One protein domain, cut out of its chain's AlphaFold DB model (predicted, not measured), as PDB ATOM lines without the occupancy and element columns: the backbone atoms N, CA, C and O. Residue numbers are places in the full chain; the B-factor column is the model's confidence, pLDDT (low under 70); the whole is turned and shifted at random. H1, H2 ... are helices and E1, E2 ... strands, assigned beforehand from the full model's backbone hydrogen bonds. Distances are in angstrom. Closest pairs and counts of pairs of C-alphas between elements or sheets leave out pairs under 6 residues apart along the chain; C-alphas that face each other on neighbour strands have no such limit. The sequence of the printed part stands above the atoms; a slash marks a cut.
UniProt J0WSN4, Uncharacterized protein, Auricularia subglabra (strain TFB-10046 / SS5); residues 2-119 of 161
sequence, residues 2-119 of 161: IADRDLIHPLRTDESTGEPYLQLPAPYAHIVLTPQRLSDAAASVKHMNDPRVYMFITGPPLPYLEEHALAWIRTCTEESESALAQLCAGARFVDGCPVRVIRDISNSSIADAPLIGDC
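Overview. This is residues 2 to 119 of the 161 residues of an uncharacterized protein of Auricularia subglabra (strain TFB-10046 / SS5) (UniProt J0WSN4). One long helix, H3, runs along the length of the domain past a small, twisted sheet of four short strands. H1 sits at the sheet's E4 edge and packs on the first part of H3, with little H2 beyond it at that end. The 118 printed residues hold, in order, E1, E2, H1, H2, H3, E3 and E4; the sheet E1 - E2 - E3 - E4 is all antiparallel. The class is mixed, helices and strands, with under half of the residues in named elements. The whole is compact, with a radius of gyration of the C-alphas of 15.0 A and spans of 43 by 30 by 23 A.

Along the chain. Pass residues 2 to 19, which hold no named element, and find C-alpha 20 at (92.316, 93.169, 200.208), where E1, residues 20 to 23, begins. E2 is residues 31 to 34, H1 residues 38 to 48, 15.8 A long, and H2 residues 51 to 54. From C-alpha 66 at (93.600, 113.067, 216.538), H3 runs 32.0 A to residue 88. E3 is residues 101 to 104; E4, residues 115 to 118, ends at (95.286, 96.799, 215.208).

Arrangement. Look at hairpin E1 and E2 for N 22 and O 33, 2.9 A apart, then between E2 and E3 for N 34 and O 101, 2.9 A. In hairpin E3 and E4, N 102 and O 117 are 2.9 A apart. H1 only grazes the sheet; its closest C-alphas to E4 are Asp 40 and Leu 115, 6.3 A. H3 touches H1 with residues 66 to 74 alone, closest at the C-alphas of Ala 41 and Ala 69, 5.3 A, at a steep tilt of 55 degrees, opposite ways. H2 and H3 are apart. Every O i to N i+4 pair is within hydrogen-bond range in H3, 5 of 7 in H1; H2 is too short for one.

Size, cuts and confidence. The farthest C-alphas, those of Asp 6 and Pro 63, are 43.5 A apart. The printed part has no cut; the links H2 to H3 and H3 to E3 are long. Mean pLDDT of the printed part is 92.7, with residues 2 to 3 under 70.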
ATOM      1  N   ILE A   2      92.425  95.733 190.612       55.47
ATOM      2  CA  ILE A   2      92.094  94.467 191.284       55.47
ATOM      3  C   ILE A   2      93.351  93.605 191.180       55.47
ATOM      4  O   ILE A   2      93.770  93.289 190.070       55.47
ATOM      5  N   ALA A   3      93.996  93.326 192.312       60.38
ATOM      6  CA  ALA A   3      95.149  92.436 192.357       60.38
ATOM      7  C   ALA A   3      94.749  91.061 191.809       60.38
ATOM      8  O   ALA A   3      93.646  90.585 192.096       60.38
ATOM      9  N   ASP A   4      95.629  90.427 191.035       73.88
ATOM     10  CA  ASP A   4      95.433  89.029 190.661       73.88
ATOM     11  C   ASP A   4      95.300  88.198 191.948       73.88
ATOM     12  O   ASP A   4      96.166  88.248 192.827       73.88
ATOM     13  N   ARG A   5      94.175  87.487 192.081       70.94
ATOM     14  CA  ARG A   5      93.785  86.779 193.309       70.94
ATOM     15  C   ARG A   5      94.817  85.723 193.704       70.94
ATOM     16  O   ARG A   5      94.984  85.468 194.896       70.94
ATOM     17  N   ASP A   6      95.544  85.176 192.733       80.06
ATOM     18  CA  ASP A   6      96.583  84.177 192.986       80.06
ATOM     19  C   ASP A   6      97.867  84.797 193.559       80.06
ATOM     20  O   ASP A   6      98.580  84.144 194.320       80.06
ATOM     21  N   LEU A   7      98.146  86.073 193.263       85.94
ATOM     22  CA  LEU A   7      99.347  86.767 193.745       85.94
ATOM     23  C   LEU A   7      99.241  87.206 195.206       85.94
ATOM     24  O   LEU A   7     100.259  87.342 195.883       85.94
ATOM     25  N   ILE A   8      98.021  87.440 195.693       89.94
ATOM     26  CA  ILE A   8      97.782  87.946 197.051       89.94
ATOM     27  C   ILE A   8      97.197  86.898 198.001       89.94
ATOM     28  O   ILE A   8      96.920  87.225 199.153       89.94
ATOM     29  N   HIS A   9      97.034  85.642 197.569       89.31
ATOM     30  CA  HIS A   9      96.590  84.561 198.450       89.31
ATOM     31  C   HIS A   9      97.480  84.485 199.715       89.31
ATOM     32  O   HIS A   9      98.707  84.480 199.597       89.31
ATOM     33  N   PRO A  10      96.910  84.378 200.934       93.00
ATOM     34  CA  PRO A  10      95.520  84.033 201.262       93.00
ATOM     35  C   PRO A  10      94.544  85.216 201.370       93.00
ATOM     36  O   PRO A  10      93.413  85.026 201.825       93.00
ATOM     37  N   LEU A  11      94.950  86.429 200.991       94.62
ATOM     38  CA  LEU A  11      94.065  87.589 201.008       94.62
ATOM     39  C   LEU A  11      92.964  87.440 199.955       94.62
ATOM     40  O   LEU A  11      93.179  86.957 198.843       94.62
ATOM     41  N   ARG A  12      91.769  87.883 200.323       94.44
ATOM     42  CA  ARG A  12      90.605  88.008 199.446       94.44
ATOM     43  C   ARG A  12      90.420  89.471 199.079       94.44
ATOM     44  O   ARG A  12      90.946  90.337 199.762       94.44
ATOM     45  N   THR A  13      89.656  89.756 198.033       94.19
ATOM     46  CA  THR A  13      89.285  91.129 197.665       94.19
ATOM     47  C   THR A  13      87.820  91.345 197.990       94.19
ATOM     48  O   THR A  13      86.986  90.533 197.587       94.19
ATOM     49  N   ASP A  14      87.506  92.403 198.729       93.25
ATOM     50  CA  ASP A  14      86.121  92.800 198.961       93.25
ATOM     51  C   ASP A  14      85.551  93.412 197.677       93.25
ATOM     52  O   ASP A  14      86.166  94.286 197.072       93.25
ATOM     53  N   GLU A  15      84.392  92.939 197.222       91.06
ATOM     54  CA  GLU A  15      83.820  93.381 195.942       91.06
ATOM     55  C   GLU A  15      83.254  94.803 196.008       91.06
ATOM     56  O   GLU A  15      83.153  95.465 194.975       91.06
ATOM     57  N   SER A  16      82.904  95.287 197.204       90.50
ATOM     58  CA  SER A  16      82.318  96.615 197.389       90.50
ATOM     59  C   SER A  16      83.378  97.710 197.496       90.50
ATOM     60  O   SER A  16      83.221  98.773 196.897       90.50
ATOM     61  N   THR A  17      84.473  97.450 198.215       89.50
ATOM     62  CA  THR A  17      85.554  98.424 198.425       89.50
ATOM     63  C   THR A  17      86.739  98.215 197.488       89.50
ATOM     64  O   THR A  17      87.512  99.144 197.256       89.50
ATOM     65  N   GLY A  18      86.914  97.006 196.947       91.00
ATOM     66  CA  GLY A  18      88.113  96.605 196.209       91.00
ATOM     67  C   GLY A  18      89.343  96.381 197.094       91.00
ATOM     68  O   GLY A  18      90.425  96.116 196.566       91.00
ATOM     69  N   GLU A  19      89.213  96.492 198.418       92.56
ATOM     70  CA  GLU A  19      90.325  96.323 199.351       92.56
ATOM     71  C   GLU A  19      90.670  94.837 199.541       92.56
ATOM     72  O   GLU A  19      89.774  93.982 199.550       92.56
ATOM     73  N   PRO A  20      91.957  94.495 199.742       95.44
ATOM     74  CA  PRO A  20      92.316  93.169 200.208       95.44
ATOM     75  C   PRO A  20      91.881  92.978 201.667       95.44
ATOM     76  O   PRO A  20      91.934  93.907 202.464       95.44
ATOM     77  N   TYR A  21      91.508  91.767 202.056       96.62
ATOM     78  CA  TYR A  21      91.245  91.420 203.447       96.62
ATOM     79  C   TYR A  21      91.654  89.979 203.745       96.62
ATOM     80  O   TYR A  21      91.630  89.109 202.874       96.62
ATOM     81  N   LEU A  22      92.004  89.713 205.000       96.44
ATOM     82  CA  LEU A  22      92.181  88.360 205.517       96.44
ATOM     83  C   LEU A  22      90.996  88.020 206.419       96.44
ATOM     84  O   LEU A  22      90.782  88.689 207.423       96.44
ATOM     85  N   GLN A  23      90.242  86.975 206.088       96.62
ATOM     86  CA  GLN A  23      89.190  86.460 206.967       96.62
ATOM     87  C   GLN A  23      89.754  85.369 207.869       96.62
ATOM     88  O   GLN A  23      90.399  84.437 207.381       96.62
ATOM     89  N   LEU A  24      89.490  85.461 209.173       95.75
ATOM     90  CA  LEU A  24      89.898  84.406 210.092       95.75
ATOM     91  C   LEU A  24      89.054  83.138 209.877       95.75
ATOM     92  O   LEU A  24      87.882  83.217 209.500       95.75
ATOM     93  N   PRO A  25      89.624  81.942 210.105       95.94
ATOM     94  CA  PRO A  25      88.859  80.704 210.040       95.94
ATOM     95  C   PRO A  25      87.831  80.621 211.181       95.94
ATOM     96  O   PRO A  25      87.894  81.351 212.173       95.94
ATOM     97  N   ALA A  26      86.886  79.685 211.059       94.94
ATOM     98  CA  ALA A  26      85.955  79.371 212.140       94.94
ATOM     99  C   ALA A  26      86.713  79.053 213.454       94.94
ATOM    100  O   ALA A  26      87.754  78.394 213.399       94.94
ATOM    101  N   PRO A  27      86.212  79.494 214.626       96.25
ATOM    102  CA  PRO A  27      84.906  80.128 214.870       96.25
ATOM    103  C   PRO A  27      84.871  81.657 214.669       96.25
ATOM    104  O   PRO A  27      83.817  82.269 214.828       96.25
ATOM    105  N   TYR A  28      85.984  82.285 214.286       96.81
ATOM    106  CA  TYR A  28      86.117  83.744 214.191       96.81
ATOM    107  C   TYR A  28      85.888  84.282 212.777       96.81
ATOM    108  O   TYR A  28      86.436  85.313 212.415       96.81
ATOM    109  N   ALA A  29      85.059  83.618 211.967       96.44
ATOM    110  CA  ALA A  29      84.791  84.039 210.587       96.44
ATOM    111  C   ALA A  29      84.151  85.439 210.477       96.44
ATOM    112  O   ALA A  29      84.138  86.029 209.399       96.44
ATOM    113  N   HIS A  30      83.640  85.977 211.586       96.19
ATOM    114  CA  HIS A  30      83.160  87.350 211.709       96.19
ATOM    115  C   HIS A  30      84.281  88.380 211.927       96.19
ATOM    116  O   HIS A  30      84.012  89.574 211.929       96.19
ATOM    117  N   ILE A  31      85.531  87.948 212.099       97.75
ATOM    118  CA  ILE A  31      86.697  88.818 212.240       97.75
ATOM    119  C   ILE A  31      87.480  88.835 210.930       97.75
ATOM    120  O   ILE A  31      87.841  87.789 210.376       97.75
ATOM    121  N   VAL A  32      87.776  90.043 210.459       97.56
ATOM    122  CA  VAL A  32      88.608  90.280 209.278       97.56
ATOM    123  C   VAL A  32      89.752  91.232 209.610       97.56
ATOM    124  O   VAL A  32      89.613  92.111 210.461       97.56
ATOM    125  N   LEU A  33      90.878  91.064 208.919       97.19
ATOM    126  CA  LEU A  33      91.944  92.056 208.871       97.19
ATOM    127  C   LEU A  33      91.858  92.815 207.551       97.19
ATOM    128  O   LEU A  33      91.819  92.193 206.490       97.19
ATOM    129  N   THR A  34      91.874  94.143 207.613       96.69
ATOM    130  CA  THR A  34      91.829  95.034 206.442       96.69
ATOM    131  C   THR A  34      93.016  96.004 206.447       96.69
ATOM    132  O   THR A  34      93.731  96.106 207.455       96.69
ATOM    133  N   PRO A  35      93.225  96.775 205.366       95.25
ATOM    134  CA  PRO A  35      94.060  97.960 205.405       95.25
ATOM    135  C   PRO A  35      93.515  98.989 206.402       95.25
ATOM    136  O   PRO A  35      92.343  98.952 206.809       95.25
ATOM    137  N   GLN A  36      94.386  99.912 206.795       93.44
ATOM    138  CA  GLN A  36      94.039 101.049 207.637       93.44
ATOM    139  C   GLN A  36      93.323 102.131 206.822       93.44
ATOM    140  O   GLN A  36      93.739 102.442 205.707       93.44
ATOM    141  N   ARG A  37      92.276 102.738 207.394       93.81
ATOM    142  CA  ARG A  37      91.524 103.842 206.785       93.81
ATOM    143  C   ARG A  37      91.703 105.121 207.596       93.81
ATOM    144  O   ARG A  37      91.732 105.089 208.824       93.81
ATOM    145  N   LEU A  38      91.726 106.274 206.928       94.56
ATOM    146  CA  LEU A  38      91.758 107.578 207.613       94.56
ATOM    147  C   LEU A  38      90.537 107.794 208.521       94.56
ATOM    148  O   LEU A  38      90.650 108.428 209.567       94.56
ATOM    149  N   SER A  39      89.389 107.211 208.164       94.38
ATOM    150  CA  SER A  39      88.168 107.236 208.977       94.38
ATOM    151  C   SER A  39      88.311 106.526 210.328       94.38
ATOM    152  O   SER A  39      87.480 106.731 211.209       94.38
ATOM    153  N   ASP A  40      89.354 105.712 210.526       96.12
ATOM    154  CA  ASP A  40      89.590 105.009 211.788       96.12
ATOM    155  C   ASP A  40      90.142 105.932 212.895       96.12
ATOM    156  O   ASP A  40      90.215 105.519 214.054       96.12
ATOM    157  N   ALA A  41      90.514 107.180 212.575       96.62
ATOM    158  CA  ALA A  41      91.156 108.106 213.513       96.62
ATOM    159  C   ALA A  41      90.346 108.307 214.804       96.62
ATOM    160  O   ALA A  41      90.896 108.181 215.896       96.62
ATOM    161  N   ALA A  42      89.033 108.533 214.704       96.50
ATOM    162  CA  ALA A  42      88.177 108.736 215.875       96.50
ATOM    163  C   ALA A  42      88.115 107.493 216.787       96.50
ATOM    164  O   ALA A  42      88.160 107.614 218.014       96.50
ATOM    165  N   ALA A  43      88.049 106.292 216.200       95.75
ATOM    166  CA  ALA A  43      88.071 105.038 216.954       95.75
ATOM    167  C   ALA A  43      89.437 104.813 217.620       95.75
ATOM    168  O   ALA A  43      89.493 104.454 218.794       95.75
ATOM    169  N   SER A  44      90.527 105.103 216.904       95.25
ATOM    170  CA  SER A  44      91.889 105.052 217.443       95.25
ATOM    171  C   SER A  44      92.054 106.000 218.636       95.25
ATOM    172  O   SER A  44      92.460 105.565 219.710       95.25
ATOM    173  N   VAL A  45      91.618 107.261 218.514       96.81
ATOM    174  CA  VAL A  45      91.630 108.232 219.623       96.81
ATOM    175  C   VAL A  45      90.906 107.696 220.850       96.81
ATOM    176  O   VAL A  45      91.434 107.754 221.960       96.81
ATOM    177  N   LYS A  46      89.715 107.125 220.658       96.38
ATOM    178  CA  LYS A  46      88.949 106.527 221.749       96.38
ATOM    179  C   LYS A  46      89.695 105.363 222.408       96.38
ATOM    180  O   LYS A  46      89.764 105.321 223.632       96.38
ATOM    181  N   HIS A  47      90.240 104.431 221.626       94.50
ATOM    182  CA  HIS A  47      90.928 103.251 222.158       94.50
ATOM    183  C   HIS A  47      92.216 103.612 222.897       94.50
ATOM    184  O   HIS A  47      92.440 103.126 224.000       94.50
ATOM    185  N   MET A  48      93.033 104.506 222.341       94.81
ATOM    186  CA  MET A  48      94.337 104.851 222.918       94.81
ATOM    187  C   MET A  48      94.242 105.755 224.155       94.81
ATOM    188  O   MET A  48      95.221 105.897 224.879       94.81
ATOM    189  N   ASN A  49      93.068 106.332 224.435       95.69
ATOM    190  CA  ASN A  49      92.774 107.011 225.702       95.69
ATOM    191  C   ASN A  49      92.018 106.116 226.705       95.69
ATOM    192  O   ASN A  49      91.673 106.579 227.793       95.69
ATOM    193  N   ASP A  50      91.747 104.846 226.383       95.50
ATOM    194  CA  ASP A  50      91.089 103.915 227.304       95.50
ATOM    195  C   ASP A  50      92.113 103.325 228.296       95.50
ATOM    196  O   ASP A  50      93.108 102.736 227.859       95.50
ATOM    197  N   PRO A  51      91.895 103.407 229.624       94.56
ATOM    198  CA  PRO A  51      92.814 102.843 230.620       94.56
ATOM    199  C   PRO A  51      93.003 101.331 230.494       94.56
ATOM    200  O   PRO A  51      94.027 100.807 230.921       94.56
ATOM    201  N   ARG A  52      92.057 100.614 229.882       94.06
ATOM    202  CA  ARG A  52      92.193  99.178 229.598       94.06
ATOM    203  C   ARG A  52      93.193  98.897 228.475       94.06
ATOM    204  O   ARG A  52      93.592  97.749 228.317       94.06
ATOM    205  N   VAL A  53      93.583  99.921 227.714       91.62
ATOM    206  CA  VAL A  53      94.547  99.855 226.611       91.62
ATOM    207  C   VAL A  53      95.860 100.521 227.015       91.62
ATOM    208  O   VAL A  53      96.889  99.850 227.047       91.62
ATOM    209  N   TYR A  54      95.846 101.810 227.384       91.38
ATOM    210  CA  TYR A  54      97.096 102.564 227.554       91.38
ATOM    211  C   TYR A  54      97.962 102.084 228.731       91.38
ATOM    212  O   TYR A  54      99.162 102.335 228.752       91.38
ATOM    213  N   MET A  55      97.384 101.367 229.701       90.81
ATOM    214  CA  MET A  55      98.138 100.793 230.826       90.81
ATOM    215  C   MET A  55      99.048  99.622 230.421       90.81
ATOM    216  O   MET A  55      99.915  99.232 231.201       90.81
ATOM    217  N   PHE A  56      98.857  99.052 229.227       87.94
ATOM    218  CA  PHE A  56      99.572  97.858 228.755       87.94
ATOM    219  C   PHE A  56     100.516  98.131 227.576       87.94
ATOM    220  O   PHE A  56     101.060  97.192 226.996       87.94
ATOM    221  N   ILE A  57     100.724  99.398 227.223       86.12
ATOM    222  CA  ILE A  57     101.542  99.822 226.081       86.12
ATOM    223  C   ILE A  57     102.566 100.876 226.517       86.12
ATOM    224  O   ILE A  57     102.354 101.610 227.479       86.12
ATOM    225  N   THR A  58     103.701 100.939 225.820       81.75
ATOM    226  CA  THR A  58     104.821 101.843 226.164       81.75
ATOM    227  C   THR A  58     104.597 103.280 225.681       81.75
ATOM    228  O   THR A  58     105.087 104.235 226.276       81.75
ATOM    229  N   GLY A  59     103.857 103.431 224.593       79.25
ATOM    230  CA  GLY A  59     103.367 104.688 224.040       79.25
ATOM    231  C   GLY A  59     101.989 104.412 223.454       79.25
ATOM    232  O   GLY A  59     101.601 103.243 223.386       79.25
ATOM    233  N   PRO A  60     101.218 105.420 223.033       82.50
ATOM    234  CA  PRO A  60     101.600 106.761 222.582       82.50
ATOM    235  C   PRO A  60     101.458 107.839 223.684       82.50
ATOM    236  O   PRO A  60     101.199 107.489 224.836       82.50
ATOM    237  N   PRO A  61     101.643 109.146 223.384       84.62
ATOM    238  CA  PRO A  61     101.419 110.209 224.363       84.62
ATOM    239  C   PRO A  61      99.993 110.199 224.922       84.62
ATOM    240  O   PRO A  61      99.040 109.935 224.187       84.62
ATOM    241  N   LEU A  62      99.860 110.550 226.203       89.81
ATOM    242  CA  LEU A  62      98.584 110.762 226.886       89.81
ATOM    243  C   LEU A  62      98.443 112.262 227.240       89.81
ATOM    244  O   LEU A  62      99.321 112.786 227.929       89.81
ATOM    245  N   PRO A  63      97.370 112.960 226.815       94.50
ATOM    246  CA  PRO A  63      96.256 112.456 226.011       94.50
ATOM    247  C   PRO A  63      96.668 112.126 224.571       94.50
ATOM    248  O   PRO A  63      97.496 112.812 223.969       94.50
ATOM    249  N   TYR A  64      96.050 111.090 224.007       96.50
ATOM    250  CA  TYR A  64      96.254 110.732 222.609       96.50
ATOM    251  C   TYR A  64      95.309 111.548 221.724       96.50
ATOM    252  O   TYR A  64      94.089 111.447 221.852       96.50
ATOM    253  N   LEU A  65      95.873 112.390 220.861       97.75
ATOM    254  CA  LEU A  65      95.139 113.343 220.037       97.75
ATOM    255  C   LEU A  65      94.874 112.794 218.631       97.75
ATOM    256  O   LEU A  65      95.537 111.867 218.167       97.75
ATOM    257  N   GLU A  66      93.928 113.413 217.926       97.38
ATOM    258  CA  GLU A  66      93.600 113.067 216.538       97.38
ATOM    259  C   GLU A  66      94.813 113.171 215.605       97.38
ATOM    260  O   GLU A  66      95.019 112.298 214.767       97.38
ATOM    261  N   GLU A  67      95.671 114.175 215.790       97.06
ATOM    262  CA  GLU A  67      96.908 114.318 215.014       97.06
ATOM    263  C   GLU A  67      97.865 113.131 215.200       97.06
ATOM    264  O   GLU A  67      98.486 112.695 214.230       97.06
ATOM    265  N   HIS A  68      97.926 112.542 216.401       96.12
ATOM    266  CA  HIS A  68      98.713 111.334 216.646       96.12
ATOM    267  C   HIS A  68      98.106 110.125 215.921       96.12
ATOM    268  O   HIS A  68      98.839 109.324 215.338       96.12
ATOM    269  N   ALA A  69      96.772 110.010 215.925       95.69
ATOM    270  CA  ALA A  69      96.055 108.954 215.215       95.69
ATOM    271  C   ALA A  69      96.270 109.051 213.703       95.69
ATOM    272  O   ALA A  69      96.613 108.062 213.064       95.69
ATOM    273  N   LEU A  70      96.121 110.247 213.133       97.00
ATOM    274  CA  LEU A  70      96.316 110.487 211.707       97.00
ATOM    275  C   LEU A  70      97.765 110.248 211.279       97.00
ATOM    276  O   LEU A  70      97.986 109.652 210.224       97.00
ATOM    277  N   ALA A  71      98.743 110.683 212.078       95.50
ATOM    278  CA  ALA A  71     100.154 110.422 211.808       95.50
ATOM    279  C   ALA A  71     100.442 108.915 211.784       95.50
ATOM    280  O   ALA A  71     101.013 108.418 210.814       95.50
ATOM    281  N   TRP A  72      99.973 108.181 212.798       93.56
ATOM    282  CA  TRP A  72     100.127 106.728 212.859       93.56
ATOM    283  C   TRP A  72      99.456 106.032 211.677       93.56
ATOM    284  O   TRP A  72     100.095 105.239 210.991       93.56
ATOM    285  N   ILE A  73      98.194 106.367 211.387       95.69
ATOM    286  CA  ILE A  73      97.440 105.785 210.275       95.69
ATOM    287  C   ILE A  73      98.191 105.964 208.956       95.69
ATOM    288  O   ILE A  73      98.320 104.996 208.216       95.69
ATOM    289  N   ARG A  74      98.736 107.156 208.677       96.12
ATOM    290  CA  ARG A  74      99.497 107.409 207.442       96.12
ATOM    291  C   ARG A  74     100.704 106.487 207.316       96.12
ATOM    292  O   ARG A  74     100.833 105.825 206.292       96.12
ATOM    293  N   THR A  75     101.522 106.375 208.363       93.31
ATOM    294  CA  THR A  75     102.666 105.450 208.373       93.31
ATOM    295  C   THR A  75     102.221 104.010 208.116       93.31
ATOM    296  O   THR A  75     102.802 103.305 207.295       93.31
ATOM    297  N   CYS A  76     101.149 103.577 208.777       93.25
ATOM    298  CA  CYS A  76     100.619 102.224 208.641       93.25
ATOM    299  C   CYS A  76     100.071 101.939 207.235       93.25
ATOM    300  O   CYS A  76     100.252 100.837 206.710       93.25
ATOM    301  N   THR A  77      99.394 102.920 206.639       93.94
ATOM    302  CA  THR A  77      98.869 102.851 205.276       93.94
ATOM    303  C   THR A  77     100.013 102.771 204.270       93.94
ATOM    304  O   THR A  77      99.998 101.866 203.445       93.94
ATOM    305  N   GLU A  78     101.043 103.613 204.387       94.19
ATOM    306  CA  GLU A  78     102.220 103.585 203.505       94.19
ATOM    307  C   GLU A  78     102.943 102.226 203.541       94.19
ATOM    308  O   GLU A  78     103.256 101.655 202.492       94.19
ATOM    309  N   GLU A  79     103.158 101.662 204.737       93.38
ATOM    310  CA  GLU A  79     103.743 100.323 204.902       93.38
ATOM    311  C   GLU A  79     102.880  99.237 204.227       93.38
ATOM    312  O   GLU A  79     103.395  98.384 203.497       93.38
ATOM    313  N   SER A  80     101.561  99.280 204.442       94.00
ATOM    314  CA  SER A  80     100.619  98.275 203.926       94.00
ATOM    315  C   SER A  80     100.466  98.355 202.403       94.00
ATOM    316  O   SER A  80     100.475  97.329 201.718       94.00
ATOM    317  N   GLU A  81     100.367  99.567 201.854       94.50
ATOM    318  CA  GLU A  81     100.274  99.816 200.412       94.50
ATOM    319  C   GLU A  81     101.556  99.398 199.690       94.50
ATOM    320  O   GLU A  81     101.485  98.771 198.632       94.50
ATOM    321  N   SER A  82     102.724  99.667 200.281       94.75
ATOM    322  CA  SER A  82     104.010  99.214 199.745       94.75
ATOM    323  C   SER A  82     104.096  97.686 199.681       94.75
ATOM    324  O   SER A  82     104.497  97.130 198.654       94.75
ATOM    325  N   ALA A  83     103.676  96.989 200.743       94.50
ATOM    326  CA  ALA A  83     103.632  95.528 200.758       94.50
ATOM    327  C   ALA A  83     102.663  94.981 199.695       94.50
ATOM    328  O   ALA A  83     103.017  94.073 198.942       94.50
ATOM    329  N   LEU A  84     101.465  95.564 199.583       94.56
ATOM    330  CA  LEU A  84     100.481  95.160 198.581       94.56
ATOM    331  C   LEU A  84     101.000  95.369 197.156       94.56
ATOM    332  O   LEU A  84     100.877  94.475 196.322       94.56
ATOM    333  N   ALA A  85     101.604  96.525 196.874       93.94
ATOM    334  CA  ALA A  85     102.136  96.849 195.555       93.94
ATOM    335  C   ALA A  85     103.226  95.859 195.119       93.94
ATOM    336  O   ALA A  85     103.226  95.414 193.972       93.94
ATOM    337  N   GLN A  86     104.116  95.468 196.035       95.06
ATOM    338  CA  GLN A  86     105.144  94.462 195.765       95.06
ATOM    339  C   GLN A  86     104.536  93.090 195.442       95.06
ATOM    340  O   GLN A  86     104.949  92.463 194.465       95.06
ATOM    341  N   LEU A  87     103.531  92.641 196.205       93.94
ATOM    342  CA  LEU A  87     102.828  91.381 195.926       93.94
ATOM    343  C   LEU A  87     102.128  91.419 194.560       93.94
ATOM    344  O   LEU A  87     102.300  90.512 193.750       93.94
ATOM    345  N   CYS A  88     101.413  92.506 194.259       91.38
ATOM    346  CA  CYS A  88     100.764  92.714 192.963       91.38
ATOM    347  C   CYS A  88     101.760  92.752 191.792       91.38
ATOM    348  O   CYS A  88     101.403  92.391 190.674       91.38
ATOM    349  N   ALA A  89     103.005  93.170 192.037       93.38
ATOM    350  CA  ALA A  89     104.089  93.135 191.059       93.38
ATOM    351  C   ALA A  89     104.746  91.744 190.915       93.38
ATOM    352  O   ALA A  89     105.691  91.593 190.139       93.38
ATOM    353  N   GLY A  90     104.268  90.729 191.643       92.56
ATOM    354  CA  GLY A  90     104.754  89.351 191.578       92.56
ATOM    355  C   GLY A  90     105.850  89.008 192.591       92.56
ATOM    356  O   GLY A  90     106.507  87.973 192.453       92.56
ATOM    357  N   ALA A  91     106.082  89.848 193.607       93.88
ATOM    358  CA  ALA A  91     106.998  89.498 194.685       93.88
ATOM    359  C   ALA A  91     106.462  88.292 195.472       93.88
ATOM    360  O   ALA A  91     105.319  88.275 195.913       93.88
ATOM    361  N   ARG A  92     107.319  87.292 195.701       91.38
ATOM    362  CA  ARG A  92     106.966  86.116 196.515       91.38
ATOM    363  C   ARG A  92     106.951  86.410 198.019       91.38
ATOM    364  O   ARG A  92     106.225  85.759 198.762       91.38
ATOM    365  N   PHE A  93     107.797  87.334 198.468       93.94
ATOM    366  CA  PHE A  93     107.956  87.711 199.870       93.94
ATOM    367  C   PHE A  93     108.043  89.231 199.978       93.94
ATOM    368  O   PHE A  93     108.636  89.868 199.109       93.94
ATOM    369  N   VAL A  94     107.500  89.785 201.060       94.12
ATOM    370  CA  VAL A  94     107.513  91.220 201.374       94.12
ATOM    371  C   VAL A  94     107.865  91.433 202.844       94.12
ATOM    372  O   VAL A  94     107.595  90.572 203.679       94.12
ATOM    373  N   ASP A  95     108.468  92.579 203.164       90.81
ATOM    374  CA  ASP A  95     108.809  92.976 204.539       90.81
ATOM    375  C   ASP A  95     107.694  93.824 205.172       90.81
ATOM    376  O   ASP A  95     107.895  94.971 205.564       90.81
ATOM    377  N   GLY A  96     106.488  93.262 205.239       89.94
ATOM    378  CA  GLY A  96     105.309  93.934 205.780       89.94
ATOM    379  C   GLY A  96     104.044  93.107 205.588       89.94
ATOM    380  O   GLY A  96     104.095  91.977 205.104       89.94
ATOM    381  N   CYS A  97     102.898  93.677 205.956       93.50
ATOM    382  CA  CYS A  97     101.599  93.046 205.751       93.50
ATOM    383  C   CYS A  97     100.627  94.043 205.103       93.50
ATOM    384  O   CYS A  97     100.477  95.143 205.630       93.50
ATOM    385  N   PRO A  98      99.934  93.677 204.006       95.12
ATOM    386  CA  PRO A  98      98.915  94.530 203.386       95.12
ATOM    387  C   PRO A  98      97.697  94.826 204.271       95.12
ATOM    388  O   PRO A  98      96.921  95.731 203.970       95.12
ATOM    389  N   VAL A  99      97.484  94.025 205.318       95.81
ATOM    390  CA  VAL A  99      96.317  94.101 206.200       95.81
ATOM    391  C   VAL A  99      96.751  94.028 207.661       95.81
ATOM    392  O   VAL A  99      97.654  93.272 208.015       95.81
ATOM    393  N   ARG A 100      96.102  94.812 208.522       95.19
ATOM    394  CA  ARG A 100      96.478  94.937 209.942       95.19
ATOM    395  C   ARG A 100      95.320  95.290 210.863       95.19
ATOM    396  O   ARG A 100      95.307  94.860 212.014       95.19
ATOM    397  N   VAL A 101      94.342  96.047 210.365       96.31
ATOM    398  CA  VAL A 101      93.225  96.530 211.177       96.31
ATOM    399  C   VAL A 101      92.246  95.405 211.401       96.31
ATOM    400  O   VAL A 101      91.725  94.848 210.442       96.31
ATOM    401  N   ILE A 102      91.965  95.111 212.663       97.19
ATOM    402  CA  ILE A 102      91.000  94.097 213.063       97.19
ATOM    403  C   ILE A 102      89.611  94.736 213.053       97.19
ATOM    404  O   ILE A 102      89.388  95.764 213.704       97.19
ATOM    405  N   ARG A 103      88.677  94.118 212.330       97.38
ATOM    406  CA  ARG A 103      87.272  94.533 212.243       97.38
ATOM    407  C   ARG A 103      86.347  93.354 212.528       97.38
ATOM    408  O   ARG A 103      86.660  92.221 212.163       97.38
ATOM    409  N   ASP A 104      85.206  93.645 213.142       97.00
ATOM    410  CA  ASP A 104      84.111  92.693 213.343       97.00
ATOM    411  C   ASP A 104      82.977  92.995 212.355       97.00
ATOM    412  O   ASP A 104      82.400  94.082 212.369       97.00
ATOM    413  N   ILE A 105      82.679  92.027 211.490       97.00
ATOM    414  CA  ILE A 105      81.640  92.089 210.454       97.00
ATOM    415  C   ILE A 105      80.360  91.345 210.862       97.00
ATOM    416  O   ILE A 105      79.499  91.092 210.025       97.00
ATOM    417  N   SER A 106      80.191  90.987 212.141       95.38
ATOM    418  CA  SER A 106      78.989  90.287 212.628       95.38
ATOM    419  C   SER A 106      77.688  91.031 212.305       95.38
ATOM    420  O   SER A 106      76.653  90.398 212.120       95.38
ATOM    421  N   ASN A 107      77.733  92.368 212.246       93.56
ATOM    422  CA  ASN A 107      76.557  93.231 212.093       93.56
ATOM    423  C   ASN A 107      76.657  94.221 210.915       93.56
ATOM    424  O   ASN A 107      75.817  95.113 210.804       93.56
ATOM    425  N   SER A 108      77.681  94.119 210.062       93.25
ATOM    426  CA  SER A 108      77.913  95.083 208.978       93.25
ATOM    427  C   SER A 108      78.773  94.509 207.850       93.25
ATOM    428  O   SER A 108      79.367  93.442 207.971       93.25
ATOM    429  N   SER A 109      78.855  95.246 206.742       94.81
ATOM    430  CA  SER A 109      79.787  94.962 205.648       94.81
ATOM    431  C   SER A 109      81.239  95.267 206.060       94.81
ATOM    432  O   SER A 109      81.474  95.968 207.047       94.81
ATOM    433  N   ILE A 110      82.227  94.806 205.280       95.00
ATOM    434  CA  ILE A 110      83.639  95.205 205.454       95.00
ATOM    435  C   ILE A 110      83.812  96.723 205.277       95.00
ATOM    436  O   ILE A 110      84.625  97.340 205.973       95.00
ATOM    437  N   ALA A 111      83.050  97.339 204.369       93.12
ATOM    438  CA  ALA A 111      83.090  98.780 204.131       93.12
ATOM    439  C   ALA A 111      82.722  99.580 205.391       93.12
ATOM    440  O   ALA A 111      83.385 100.566 205.707       93.12
ATOM    441  N   ASP A 112      81.744  99.096 206.158       94.12
ATOM    442  CA  ASP A 112      81.176  99.823 207.299       94.12
ATOM    443  C   ASP A 112      81.663  99.318 208.665       94.12
ATOM    444  O   ASP A 112      81.389  99.940 209.692       94.12
ATOM    445  N   ALA A 113      82.372  98.185 208.708       94.94
ATOM    446  CA  ALA A 113      82.803  97.582 209.963       94.94
ATOM    447  C   ALA A 113      83.781  98.493 210.732       94.94
ATOM    448  O   ALA A 113      84.789  98.951 210.172       94.94
ATOM    449  N   PRO A 114      83.532  98.750 212.029       93.19
ATOM    450  CA  PRO A 114      84.393  99.606 212.826       93.19
ATOM    451  C   PRO A 114      85.744  98.935 213.094       93.19
ATOM    452  O   PRO A 114      85.850  97.709 213.182       93.19
ATOM    453  N   LEU A 115      86.778  99.756 213.281       95.00
ATOM    454  CA  LEU A 115      88.036  99.299 213.866       95.00
ATOM    455  C   LEU A 115      87.765  98.827 215.297       95.00
ATOM    456  O   LEU A 115      87.209  99.579 216.097       95.00
ATOM    457  N   ILE A 116      88.197  97.610 215.623       95.69
ATOM    458  CA  ILE A 116      88.165  97.061 216.991       95.69
ATOM    459  C   ILE A 116      89.563  96.747 217.533       95.69
ATOM    460  O   ILE A 116      89.720  96.474 218.719       95.69
ATOM    461  N   GLY A 117      90.584  96.814 216.680       93.75
ATOM    462  CA  GLY A 117      91.972  96.619 217.065       93.75
ATOM    463  C   GLY A 117      92.918  96.807 215.889       93.75
ATOM    464  O   GLY A 117      92.495  96.999 214.749       93.75
ATOM    465  N   ASP A 118      94.206  96.728 216.182       92.06
ATOM    466  CA  ASP A 118      95.286  96.799 215.208       92.06
ATOM    467  C   ASP A 118      96.306  95.697 215.505       92.06
ATOM    468  O   ASP A 118      96.599  95.404 216.666       92.06
ATOM    469  N   CYS A 119      96.820  95.066 214.455       91.38
ATOM    470  CA  CYS A 119      97.817  94.013 214.542       91.38
ATOM    471  C   CYS A 119      98.972  94.343 213.597       91.38
ATOM    472  O   CYS A 119      98.913  94.052 212.403       91.38
TER     473      CYS A 119